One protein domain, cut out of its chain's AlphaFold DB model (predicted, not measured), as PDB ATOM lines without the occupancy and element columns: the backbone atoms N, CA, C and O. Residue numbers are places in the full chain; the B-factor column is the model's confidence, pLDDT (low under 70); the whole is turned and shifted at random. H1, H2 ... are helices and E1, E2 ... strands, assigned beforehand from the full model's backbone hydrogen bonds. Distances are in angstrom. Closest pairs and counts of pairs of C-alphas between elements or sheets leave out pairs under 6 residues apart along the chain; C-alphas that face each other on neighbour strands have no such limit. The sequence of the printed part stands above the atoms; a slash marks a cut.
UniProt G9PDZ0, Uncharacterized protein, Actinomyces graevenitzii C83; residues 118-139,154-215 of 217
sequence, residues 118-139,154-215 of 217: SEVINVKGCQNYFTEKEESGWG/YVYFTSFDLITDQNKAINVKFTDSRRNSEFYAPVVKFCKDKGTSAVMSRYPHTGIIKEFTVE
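Overview. This is residues 118 to 139 and 154 to 215 of the 217 residues of an uncharacterized protein of Actinomyces graevenitzii C83 (UniProt G9PDZ0). A twisted sheet of five strands curls round one short helix, H1. Its longest strand, E1, bends sharply near its beginning, so that its first residues, 119 to 123, pair with E4 in a short wing with E5, while residues 123 to 135 pair with E2 in a longer wing with E3. The printed part has 84 residues, with five named strands and one named helix in the order E1, E2, E3, H1, E4, E5 along the chain; the sheet runs E3, E2, E1, E4, E5, with neighbours antiparallel throughout, and the class is mostly strand. The whole is compact, with a radius of gyration of the C-alphas of 13.2 A, yet elongated in outline, spanning 45 by 26 by 19 A.

Arrangement. Start at strand E1, residues 119 to 135, which bends by 99 degrees at residue 122. Beside its residues 123 to 135 you find its antiparallel neighbour E2, residues 154 to 164, at 154 degrees between their directions; look for N 127 and O 161, 2.8 A apart, and N 157 and O 132, 2.8 A apart, both within hydrogen-bond range. E2 and E3, residues 169 to 176, form a hairpin with a tight link, at 164 degrees between their directions; N 172 and O 160 are within hydrogen-bond range at 2.9 A. E3 is an edge strand. A short link of 8 residues leads on to the helix H1, residues 185 to 192. H1 is on the sheet, with 43 pairs of C-alphas within 10 A, and the sheet curls round it. Compare the closest C-alphas of H1 and E1, those of Cys 191 and Cys 126, 5.1 A apart. After a tight link comes E4, residues 198 to 202, the antiparallel neighbour of E1 over residues 119 to 123, a staggered pairing; N 121 and O 200 are within hydrogen-bond range at 2.8 A. E4 and E5, residues 209 to 214, form the second hairpin, with a short link, at 171 degrees between their directions; N 199 and O 213 are within hydrogen-bond range at 2.8 A. E5 is the other edge strand, and its closest C-alpha to H1 is that of Phe 212, 6.6 A from that of Pro 186. E2 and E3 are each apart from E4 and E5. In H1 every O i to N i+4 pair is within hydrogen-bond range.

Along the chain. Find C-alpha 119 at (-6.012, 104.287, 20.361), where E1 begins; it runs 35.6 A from first to last C-alpha, to C-alpha 135 at (-15.477, 89.247, -10.520). E2, from Tyr 154 to Thr 164, is 31.7 A long, and E3, from Ala 169 to Asp 176, is 22.3 A long. H1, from Ala 185 to Lys 192, is 10.5 A long. E4, from Ala 198 to Arg 202, measures 12.8 A. E5 measures 13.5 A, from Ile 209 to C-alpha 214 at (-4.406, 113.748, 7.074).

Size, cuts and confidence. The two C-alphas farthest apart are those of Gly 139 and Gln 166, at 45.6 A, while those of Ser 118 and Glu 215, the first and last printed, are 19.0 A apart. Residues 140 to 153 are not printed; across this cut, in the link from E1 to E2, C-alphas 139 and 154 are 12.5 A apart. Of the links that are printed whole, none is long. The mean pLDDT of the printed part is 75.0, and the model's confidence is low, under 70, at residue 118 and residues 134 to 139, 154 to 156, 175 to 184 and 203 to 209.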
ATOM      1  N   SER A 118     -10.645 103.766  21.686       67.88
ATOM      2  CA  SER A 118      -9.811 103.886  20.491       67.88
ATOM      3  C   SER A 118      -8.423 104.427  20.831       67.88
ATOM      4  O   SER A 118      -8.302 105.431  21.529       67.88
ATOM      5  N   GLU A 119      -7.386 103.796  20.291       75.06
ATOM      6  CA  GLU A 119      -6.012 104.287  20.361       75.06
ATOM      7  C   GLU A 119      -5.702 105.208  19.176       75.06
ATOM      8  O   GLU A 119      -6.145 104.963  18.051       75.06
ATOM      9  N   VAL A 120      -4.927 106.262  19.432       83.62
ATOM     10  CA  VAL A 120      -4.486 107.227  18.417       83.62
ATOM     11  C   VAL A 120      -3.025 106.955  18.073       83.62
ATOM     12  O   VAL A 120      -2.183 106.842  18.963       83.62
ATOM     13  N   ILE A 121      -2.730 106.833  16.782       83.50
ATOM     14  CA  ILE A 121      -1.416 106.484  16.244       83.50
ATOM     15  C   ILE A 121      -1.053 107.461  15.127       83.50
ATOM     16  O   ILE A 121      -1.850 107.706  14.220       83.50
ATOM     17  N   ASN A 122       0.183 107.950  15.152       87.62
ATOM     18  CA  ASN A 122       0.731 108.776  14.083       87.62
ATOM     19  C   ASN A 122       1.277 107.901  12.951       87.62
ATOM     20  O   ASN A 122       2.056 106.968  13.171       87.62
ATOM     21  N   VAL A 123       0.883 108.228  11.728       86.38
ATOM     22  CA  VAL A 123       1.250 107.538  10.494       86.38
ATOM     23  C   VAL A 123       2.177 108.442   9.685       86.38
ATOM     24  O   VAL A 123       1.811 109.546   9.295       86.38
ATOM     25  N   LYS A 124       3.389 107.952   9.415       89.25
ATOM     26  CA  LYS A 124       4.429 108.630   8.624       89.25
ATOM     27  C   LYS A 124       4.329 108.365   7.126       89.25
ATOM     28  O   LYS A 124       4.974 109.045   6.334       89.25
ATOM     29  N   GLY A 125       3.589 107.340   6.719       85.69
ATOM     30  CA  GLY A 125       3.430 107.039   5.305       85.69
ATOM     31  C   GLY A 125       2.785 105.694   5.035       85.69
ATOM     32  O   GLY A 125       2.306 105.015   5.944       85.69
ATOM     33  N   CYS A 126       2.778 105.322   3.761       87.00
ATOM     34  CA  CYS A 126       2.162 104.098   3.278       87.00
ATOM     35  C   CYS A 126       3.099 103.359   2.319       87.00
ATOM     36  O   CYS A 126       3.758 103.976   1.481       87.00
ATOM     37  N   GLN A 127       3.159 102.036   2.450       86.75
ATOM     38  CA  GLN A 127       3.937 101.134   1.604       86.75
ATOM     39  C   GLN A 127       3.058  99.994   1.084       86.75
ATOM     40  O   GLN A 127       1.959  99.759   1.585       86.75
ATOM     41  N   ASN A 128       3.544  99.297   0.052       83.81
ATOM     42  CA  ASN A 128       2.925  98.084  -0.496       83.81
ATOM     43  C   ASN A 128       1.427  98.230  -0.823       83.81
ATOM     44  O   ASN A 128       0.644  97.303  -0.621       83.81
ATOM     45  N   TYR A 129       1.021  99.403  -1.329       82.19
ATOM     46  CA  TYR A 129      -0.353  99.626  -1.770       82.19
ATOM     47  C   TYR A 129      -0.654  98.770  -3.002       82.19
ATOM     48  O   TYR A 129      -0.028  98.920  -4.054       82.19
ATOM     49  N   PHE A 130      -1.646  97.901  -2.871       79.56
ATOM     50  CA  PHE A 130      -2.102  96.998  -3.912       79.56
ATOM     51  C   PHE A 130      -3.631  96.972  -3.948       79.56
ATOM     52  O   PHE A 130      -4.309  97.026  -2.919       79.56
ATOM     53  N   THR A 131      -4.194  96.934  -5.153       76.50
ATOM     54  CA  THR A 131      -5.637  96.789  -5.356       76.50
ATOM     55  C   THR A 131      -5.888  95.844  -6.514       76.50
ATOM     56  O   THR A 131      -5.514  96.142  -7.647       76.50
ATOM     57  N   GLU A 132      -6.565  94.742  -6.233       75.94
ATOM     58  CA  GLU A 132      -6.962  93.734  -7.205       75.94
ATOM     59  C   GLU A 132      -8.478  93.728  -7.372       75.94
ATOM     60  O   GLU A 132      -9.234  93.994  -6.437       75.94
ATOM     61  N   LYS A 133      -8.934  93.478  -8.597       74.00
ATOM     62  CA  LYS A 133     -10.351  93.386  -8.938       74.00
ATOM     63  C   LYS A 133     -10.647  91.938  -9.292       74.00
ATOM     64  O   LYS A 133     -10.159  91.465 -10.313       74.00
ATOM     65  N   GLU A 134     -11.523  91.300  -8.531       63.78
ATOM     66  CA  GLU A 134     -12.117  90.024  -8.914       63.78
ATOM     67  C   GLU A 134     -13.590  90.201  -9.284       63.78
ATOM     68  O   GLU A 134     -14.312  91.068  -8.782       63.78
ATOM     69  N   GLU A 135     -14.062  89.367 -10.200       56.53
ATOM     70  CA  GLU A 135     -15.477  89.247 -10.520       56.53
ATOM     71  C   GLU A 135     -16.057  88.115  -9.669       56.53
ATOM     72  O   GLU A 135     -15.798  86.938  -9.916       56.53
ATOM     73  N   SER A 136     -16.819  88.456  -8.625       48.47
ATOM     74  CA  SER A 136     -17.428  87.451  -7.758       48.47
ATOM     75  C   SER A 136     -18.642  86.842  -8.462       48.47
ATOM     76  O   SER A 136     -19.777  87.299  -8.311       48.47
ATOM     77  N   GLY A 137     -18.403  85.793  -9.240       42.06
ATOM     78  CA  GLY A 137     -19.428  84.894  -9.753       42.06
ATOM     79  C   GLY A 137     -19.835  83.841  -8.720       42.06
ATOM     80  O   GLY A 137     -19.657  82.655  -8.969       42.06
ATOM     81  N   TRP A 138     -20.408  84.239  -7.579       35.28
ATOM     82  CA  TRP A 138     -21.211  83.324  -6.742       35.28
ATOM     83  C   TRP A 138     -22.669  83.360  -7.203       35.28
ATOM     84  O   TRP A 138     -23.576  83.839  -6.533       35.28
ATOM     85  N   GLY A 139     -22.857  82.892  -8.426       37.50
ATOM     86  CA  GLY A 139     -24.145  82.659  -9.051       37.50
ATOM     87  C   GLY A 139     -23.848  81.755 -10.222       37.50
ATOM     88  O   GLY A 139     -23.250  82.187 -11.209       37.50
ATOM     89  N   TYR A 154     -18.667  92.997  -8.845       63.34
ATOM     90  CA  TYR A 154     -17.218  93.099  -8.703       63.34
ATOM     91  C   TYR A 154     -16.860  93.199  -7.223       63.34
ATOM     92  O   TYR A 154     -17.555  93.878  -6.469       63.34
ATOM     93  N   VAL A 155     -15.776  92.537  -6.829       69.06
ATOM     94  CA  VAL A 155     -15.168  92.648  -5.504       69.06
ATOM     95  C   VAL A 155     -13.747  93.164  -5.696       69.06
ATOM     96  O   VAL A 155     -12.981  92.652  -6.507       69.06
ATOM     97  N   TYR A 156     -13.412  94.222  -4.975       67.81
ATOM     98  CA  TYR A 156     -12.108  94.858  -4.976       67.81
ATOM     99  C   TYR A 156     -11.376  94.466  -3.698       67.81
ATOM    100  O   TYR A 156     -11.830  94.779  -2.598       67.81
ATOM    101  N   PHE A 157     -10.240  93.799  -3.845       74.56
ATOM    102  CA  PHE A 157      -9.325  93.463  -2.765       74.56
ATOM    103  C   PHE A 157      -8.294  94.576  -2.665       74.56
ATOM    104  O   PHE A 157      -7.536  94.802  -3.602       74.56
ATOM    105  N   THR A 158      -8.270  95.298  -1.550       75.56
ATOM    106  CA  THR A 158      -7.283  96.356  -1.310       75.56
ATOM    107  C   THR A 158      -6.416  95.979  -0.121       75.56
ATOM    108  O   THR A 158      -6.930  95.587   0.928       75.56
ATOM    109  N   SER A 159      -5.101  96.113  -0.275       81.31
ATOM    110  CA  SER A 159      -4.131  95.901   0.797       81.31
ATOM    111  C   SER A 159      -3.068  96.989   0.804       81.31
ATOM    112  O   SER A 159      -2.614  97.408  -0.259       81.31
ATOM    113  N   PHE A 160      -2.644  97.419   1.987       85.12
ATOM    114  CA  PHE A 160      -1.531  98.350   2.157       85.12
ATOM    115  C   PHE A 160      -0.924  98.246   3.555       85.12
ATOM    116  O   PHE A 160      -1.568  97.770   4.492       85.12
ATOM    117  N   ASP A 161       0.302  98.743   3.690       85.81
ATOM    118  CA  ASP A 161       1.019  98.832   4.955       85.81
ATOM    119  C   ASP A 161       1.121 100.297   5.389       85.81
ATOM    120  O   ASP A 161       1.779 101.107   4.734       85.81
ATOM    121  N   LEU A 162       0.485 100.651   6.507       86.38
ATOM    122  CA  LEU A 162       0.655 101.965   7.127       86.38
ATOM    123  C   LEU A 162       1.904 101.950   8.005       86.38
ATOM    124  O   LEU A 162       2.027 101.124   8.909       86.38
ATOM    125  N   ILE A 163       2.830 102.871   7.753       88.31
ATOM    126  CA  ILE A 163       4.063 103.002   8.528       88.31
ATOM    127  C   ILE A 163       3.837 104.024   9.632       88.31
ATOM    128  O   ILE A 163       3.559 105.191   9.370       88.31
ATOM    129  N   THR A 164       3.965 103.575  10.873       87.50
ATOM    130  CA  THR A 164       3.831 104.426  12.062       87.50
ATOM    131  C   THR A 164       5.085 105.257  12.321       87.50
ATOM    132  O   THR A 164       6.159 105.005  11.769       87.50
ATOM    133  N   ASP A 165       4.975 106.236  13.214       85.12
ATOM    134  CA  ASP A 165       6.109 107.016  13.706       85.12
ATOM    135  C   ASP A 165       7.228 106.181  14.351       85.12
ATOM    136  O   ASP A 165       8.406 106.521  14.214       85.12
ATOM    137  N   GLN A 166       6.866 105.051  14.953       83.44
ATOM    138  CA  GLN A 166       7.761 104.045  15.522       83.44
ATOM    139  C   GLN A 166       8.370 103.089  14.478       83.44
ATOM    140  O   GLN A 166       8.944 102.069  14.857       83.44
ATOM    141  N   ASN A 167       8.227 103.364  13.176       82.75
ATOM    142  CA  ASN A 167       8.634 102.478  12.075       82.75
ATOM    143  C   ASN A 167       7.999 101.074  12.133       82.75
ATOM    144  O   ASN A 167       8.514 100.127  11.538       82.75
ATOM    145  N   LYS A 168       6.864 100.916  12.823       86.19
ATOM    146  CA  LYS A 168       6.072  99.680  12.777       86.19
ATOM    147  C   LYS A 168       5.117  99.737  11.593       86.19
ATOM    148  O   LYS A 168       4.443 100.754  11.414       86.19
ATOM    149  N   ALA A 169       5.046  98.652  10.829       84.50
ATOM    150  CA  ALA A 169       4.099  98.493   9.733       84.50
ATOM    151  C   ALA A 169       2.789  97.878  10.243       84.50
ATOM    152  O   ALA A 169       2.795  96.817  10.871       84.50
ATOM    153  N   ILE A 170       1.668  98.543   9.971       82.88
ATOM    154  CA  ILE A 170       0.318  98.036  10.219       82.88
ATOM    155  C   ILE A 170      -0.247  97.585   8.876       82.88
ATOM    156  O   ILE A 170      -0.566  98.415   8.023       82.88
ATOM    157  N   ASN A 171      -0.362  96.270   8.695       82.88
ATOM    158  CA  ASN A 171      -0.961  95.696   7.498       82.88
ATOM    159  C   ASN A 171      -2.486  95.816   7.568       82.88
ATOM    160  O   ASN A 171      -3.111  95.324   8.509       82.88
ATOM    161  N   VAL A 172      -3.074  96.452   6.560       78.94
ATOM    162  CA  VAL A 172      -4.522  96.611   6.426       78.94
ATOM    163  C   VAL A 172      -4.958  95.941   5.132       78.94
ATOM    164  O   VAL A 172      -4.403  96.199   4.063       78.94
ATOM    165  N   LYS A 173      -5.960  95.068   5.234       79.25
ATOM    166  CA  LYS A 173      -6.562  94.351   4.108       79.25
ATOM    167  C   LYS A 173      -8.071  94.444   4.220       79.25
ATOM    168  O   LYS A 173      -8.624  94.131   5.271       79.25
ATOM    169  N   PHE A 174      -8.735  94.843   3.145       70.94
ATOM    170  CA  PHE A 174     -10.191  94.835   3.089       70.94
ATOM    171  C   PHE A 174     -10.700  94.502   1.693       70.94
ATOM    172  O   PHE A 174     -10.019  94.692   0.682       70.94
ATOM    173  N   THR A 175     -11.935  94.015   1.665       67.06
ATOM    174  CA  THR A 175     -12.696  93.748   0.454       67.06
ATOM    175  C   THR A 175     -13.878  94.694   0.378       67.06
ATOM    176  O   THR A 175     -14.565  94.931   1.372       67.06
ATOM    177  N   ASP A 176     -14.119  95.249  -0.804       63.97
ATOM    178  CA  ASP A 176     -15.272  96.109  -1.041       63.97
ATOM    179  C   ASP A 176     -15.931  95.767  -2.379       63.97
ATOM    180  O   ASP A 176     -15.278  95.399  -3.349       63.97
ATOM    181  N   SER A 177     -17.249  95.905  -2.445       64.38
ATOM    182  CA  SER A 177     -18.008  95.834  -3.698       64.38
ATOM    183  C   SER A 177     -17.778  97.056  -4.601       64.38
ATOM    184  O   SER A 177     -18.109  97.042  -5.790       64.38
ATOM    185  N   ARG A 178     -17.218  98.138  -4.043       63.59
ATOM    186  CA  ARG A 178     -16.937  99.400  -4.735       63.59
ATOM    187  C   ARG A 178     -15.437  99.604  -4.926       63.59
ATOM    188  O   ARG A 178     -14.632  99.291  -4.060       63.59
ATOM    189  N   ARG A 179     -15.063 100.220  -6.054       59.50
ATOM    190  CA  ARG A 179     -13.659 100.527  -6.392       59.50
ATOM    191  C   ARG A 179     -13.000 101.485  -5.396       59.50
ATOM    192  O   ARG A 179     -11.803 101.391  -5.152       59.50
ATOM    193  N   ASN A 180     -13.778 102.426  -4.870       57.47
ATOM    194  CA  ASN A 180     -13.361 103.339  -3.817       57.47
ATOM    195  C   ASN A 180     -14.232 103.036  -2.602       57.47
ATOM    196  O   ASN A 180     -15.427 103.332  -2.622       57.47
ATOM    197  N   SER A 181     -13.640 102.420  -1.583       59.41
ATOM    198  CA  SER A 181     -14.335 102.181  -0.323       59.41
ATOM    199  C   SER A 181     -14.647 103.510   0.350       59.41
ATOM    200  O   SER A 181     -13.742 104.322   0.510       59.41
ATOM    201  N   GLU A 182     -15.898 103.743   0.747       62.50
ATOM    202  CA  GLU A 182     -16.277 104.946   1.506       62.50
ATOM    203  C   GLU A 182     -15.677 104.916   2.917       62.50
ATOM    204  O   GLU A 182     -15.246 105.946   3.427       62.50
ATOM    205  N   PHE A 183     -15.560 103.722   3.508       60.72
ATOM    206  CA  PHE A 183     -15.041 103.528   4.863       60.72
ATOM    207  C   PHE A 183     -13.541 103.811   4.975       60.72
ATOM    208  O   PHE A 183     -13.091 104.369   5.970       60.72
ATOM    209  N   TYR A 184     -12.772 103.468   3.939       68.94
ATOM    210  CA  TYR A 184     -11.322 103.687   3.899       68.94
ATOM    211  C   TYR A 184     -10.896 104.730   2.861       68.94
ATOM    212  O   TYR A 184      -9.707 104.844   2.566       68.94
ATOM    213  N   ALA A 185     -11.830 105.518   2.320       76.31
ATOM    214  CA  ALA A 185     -11.556 106.559   1.329       76.31
ATOM    215  C   ALA A 185     -10.377 107.482   1.701       76.31
ATOM    216  O   ALA A 185      -9.485 107.642   0.860       76.31
ATOM    217  N   PRO A 186     -10.304 108.058   2.923       79.75
ATOM    218  CA  PRO A 186      -9.203 108.953   3.279       79.75
ATOM    219  C   PRO A 186      -7.858 108.220   3.359       79.75
ATOM    220  O   PRO A 186      -6.846 108.751   2.908       79.75
ATOM    221  N   VAL A 187      -7.852 106.973   3.835       81.44
ATOM    222  CA  VAL A 187      -6.639 106.147   3.950       81.44
ATOM    223  C   VAL A 187      -6.126 105.737   2.570       81.44
ATOM    224  O   VAL A 187      -4.942 105.866   2.267       81.44
ATOM    225  N   VAL A 188      -7.029 105.293   1.693       81.81
ATOM    226  CA  VAL A 188      -6.706 104.932   0.308       81.81
ATOM    227  C   VAL A 188      -6.162 106.142  -0.446       81.81
ATOM    228  O   VAL A 188      -5.193 106.005  -1.191       81.81
ATOM    229  N   LYS A 189      -6.756 107.326  -0.250       84.56
ATOM    230  CA  LYS A 189      -6.261 108.572  -0.843       84.56
ATOM    231  C   LYS A 189      -4.863 108.911  -0.322       84.56
ATOM    232  O   LYS A 189      -3.960 109.096  -1.127       84.56
ATOM    233  N   PHE A 190      -4.655 108.878   0.993       85.19
ATOM    234  CA  PHE A 190      -3.347 109.103   1.612       85.19
ATOM    235  C   PHE A 190      -2.264 108.158   1.067       85.19
ATOM    236  O   PHE A 190      -1.167 108.598   0.729       85.19
ATOM    237  N   CYS A 191      -2.582 106.870   0.915       84.56
ATOM    238  CA  CYS A 191      -1.663 105.890   0.341       84.56
ATOM    239  C   CYS A 191      -1.358 106.142  -1.143       84.56
ATOM    240  O   CYS A 191      -0.206 106.016  -1.557       84.56
ATOM    241  N   LYS A 192      -2.362 106.521  -1.946       82.88
ATOM    242  CA  LYS A 192      -2.176 106.866  -3.367       82.88
ATOM    243  C   LYS A 192      -1.332 108.124  -3.549       82.88
ATOM    244  O   LYS A 192      -0.446 108.142  -4.399       82.88
ATOM    245  N   ASP A 193      -1.571 109.127  -2.714       84.88
ATOM    246  CA  ASP A 193      -0.918 110.433  -2.787       84.88
ATOM    247  C   ASP A 193       0.457 110.442  -2.088       84.88
ATOM    248  O   ASP A 193       1.104 111.483  -2.010       84.88
ATOM    249  N   LYS A 194       0.929 109.282  -1.597       81.12
ATOM    250  CA  LYS A 194       2.176 109.132  -0.822       81.12
ATOM    251  C   LYS A 194       2.261 110.140   0.330       81.12
ATOM    252  O   LYS A 194       3.288 110.790   0.530       81.12
ATOM    253  N   GLY A 195       1.165 110.274   1.073       78.56
ATOM    254  CA  GLY A 195       1.087 111.173   2.215       78.56
ATOM    255  C   GLY A 195       2.175 110.881   3.253       78.56
ATOM    256  O   GLY A 195       2.648 109.750   3.383       78.56
ATOM    257  N   THR A 196       2.595 111.926   3.966       80.44
ATOM    258  CA  THR A 196       3.770 111.886   4.859       80.44
ATOM    259  C   THR A 196       3.444 112.137   6.330       80.44
ATOM    260  O   THR A 196       4.277 111.845   7.186       80.44
ATOM    261  N   SER A 197       2.247 112.645   6.637       83.94
ATOM    262  CA  SER A 197       1.748 112.774   8.007       83.94
ATOM    263  C   SER A 197       0.235 112.580   8.051       83.94
ATOM    264  O   SER A 197      -0.509 113.206   7.294       83.94
ATOM    265  N   ALA A 198      -0.221 111.682   8.912       87.00
ATOM    266  CA  ALA A 198      -1.629 111.502   9.227       87.00
ATOM    267  C   ALA A 198      -1.785 110.966  10.648       87.00
ATOM    268  O   ALA A 198      -0.941 110.223  11.148       87.00
ATOM    269  N   VAL A 199      -2.905 111.295  11.273       86.69
ATOM    270  CA  VAL A 199      -3.315 110.766  12.568       86.69
ATOM    271  C   VAL A 199      -4.414 109.740  12.335       86.69
ATOM    272  O   VAL A 199      -5.431 110.021  11.701       86.69
ATOM    273  N   MET A 200      -4.208 108.534  12.850       84.75
ATOM    274  CA  MET A 200      -5.153 107.433  12.748       84.75
ATOM    275  C   MET A 200      -5.660 107.053  14.134       84.75
ATOM    276  O   MET A 200      -4.876 106.718  15.015       84.75
ATOM    277  N   SER A 201      -6.976 107.017  14.304       77.12
ATOM    278  CA  SER A 201      -7.621 106.390  15.449       77.12
ATOM    279  C   SER A 201      -8.065 104.985  15.065       77.12
ATOM    280  O   SER A 201      -8.795 104.813  14.087       77.12
ATOM    281  N   ARG A 202      -7.694 103.972  15.848       73.19
ATOM    282  CA  ARG A 202      -8.131 102.589  15.625       73.19
ATOM    283  C   ARG A 202      -8.510 101.887  16.919       73.19
ATOM    284  O   ARG A 202      -8.166 102.328  18.009       73.19
ATOM    285  N   TYR A 203      -9.210 100.774  16.787       69.31
ATOM    286  CA  TYR A 203      -9.486  99.883  17.901       69.31
ATOM    287  C   TYR A 203      -8.290  98.934  18.127       69.31
ATOM    288  O   TYR A 203      -7.858  98.278  17.174       69.31
ATOM    289  N   PRO A 204      -7.708  98.877  19.337       62.50
ATOM    290  CA  PRO A 204      -6.406  98.243  19.573       62.50
ATOM    291  C   PRO A 204      -6.392  96.725  19.347       62.50
ATOM    292  O   PRO A 204      -5.373  96.179  18.918       62.50
ATOM    293  N   HIS A 205      -7.495  96.025  19.615       60.97
ATOM    294  CA  HIS A 205      -7.565  94.566  19.541       60.97
ATOM    295  C   HIS A 205      -8.106  94.048  18.203       60.97
ATOM    296  O   HIS A 205      -7.686  92.982  17.759       60.97
ATOM    297  N   THR A 206      -9.004  94.780  17.545       60.06
ATOM    298  CA  THR A 206      -9.550  94.442  16.217       60.06
ATOM    299  C   THR A 206      -8.756  95.070  15.075       60.06
ATOM    300  O   THR A 206      -8.822  94.586  13.949       60.06
ATOM    301  N   GLY A 207      -8.004  96.141  15.336       63.94
ATOM    302  CA  GLY A 207      -7.245  96.873  14.323       63.94
ATOM    303  C   GLY A 207      -8.110  97.695  13.362       63.94
ATOM    304  O   GLY A 207      -7.577  98.238  12.396       63.94
ATOM    305  N   ILE A 208      -9.419  97.803  13.618       68.06
ATOM    306  CA  ILE A 208     -10.356  98.553  12.777       68.06
ATOM    307  C   ILE A 208     -10.064 100.047  12.907       68.06
ATOM    308  O   ILE A 208     -10.029 100.586  14.015       68.06
ATOM    309  N   ILE A 209      -9.882 100.718  11.770       69.19
ATOM    310  CA  ILE A 209      -9.686 102.169  11.719       69.19
ATOM    311  C   ILE A 209     -11.038 102.838  11.952       69.19
ATOM    312  O   ILE A 209     -11.999 102.584  11.230       69.19
ATOM    313  N   LYS A 210     -11.099 103.688  12.972       72.50
ATOM    314  CA  LYS A 210     -12.283 104.468  13.328       72.50
ATOM    315  C   LYS A 210     -12.273 105.818  12.616       72.50
ATOM    316  O   LYS A 210     -13.248 106.180  11.971       72.50
ATOM    317  N   GLU A 211     -11.162 106.540  12.725       76.31
ATOM    318  CA  GLU A 211     -10.979 107.871  12.141       76.31
ATOM    319  C   GLU A 211      -9.570 107.981  11.557       76.31
ATOM    320  O   GLU A 211      -8.620 107.388  12.074       76.31
ATOM    321  N   PHE A 212      -9.433 108.725  10.462       80.62
ATOM    322  CA  PHE A 212      -8.152 108.969   9.811       80.62
ATOM    323  C   PHE A 212      -8.122 110.401   9.284       80.62
ATOM    324  O   PHE A 212      -8.869 110.740   8.364       80.62
ATOM    325  N   THR A 213      -7.247 111.220   9.856       82.31
ATOM    326  CA  THR A 213      -7.109 112.638   9.528       82.31
ATOM    327  C   THR A 213      -5.726 112.870   8.946       82.31
ATOM    328  O   THR A 213      -4.719 112.594   9.591       82.31
ATOM    329  N   VAL A 214      -5.669 113.358   7.709       83.88
ATOM    330  CA  VAL A 214      -4.406 113.748   7.074       83.88
ATOM    331  C   VAL A 214      -3.988 115.094   7.647       83.88
ATOM    332  O   VAL A 214      -4.788 116.028   7.651       83.88
ATOM    333  N   GLU A 215      -2.755 115.193   8.133       77.50
ATOM    334  CA  GLU A 215      -2.199 116.478   8.542       77.50
ATOM    335  C   GLU A 215      -1.696 117.185   7.283       77.50
ATOM    336  O   GLU A 215      -0.724 116.757   6.653       77.50
TER     337      GLU A 215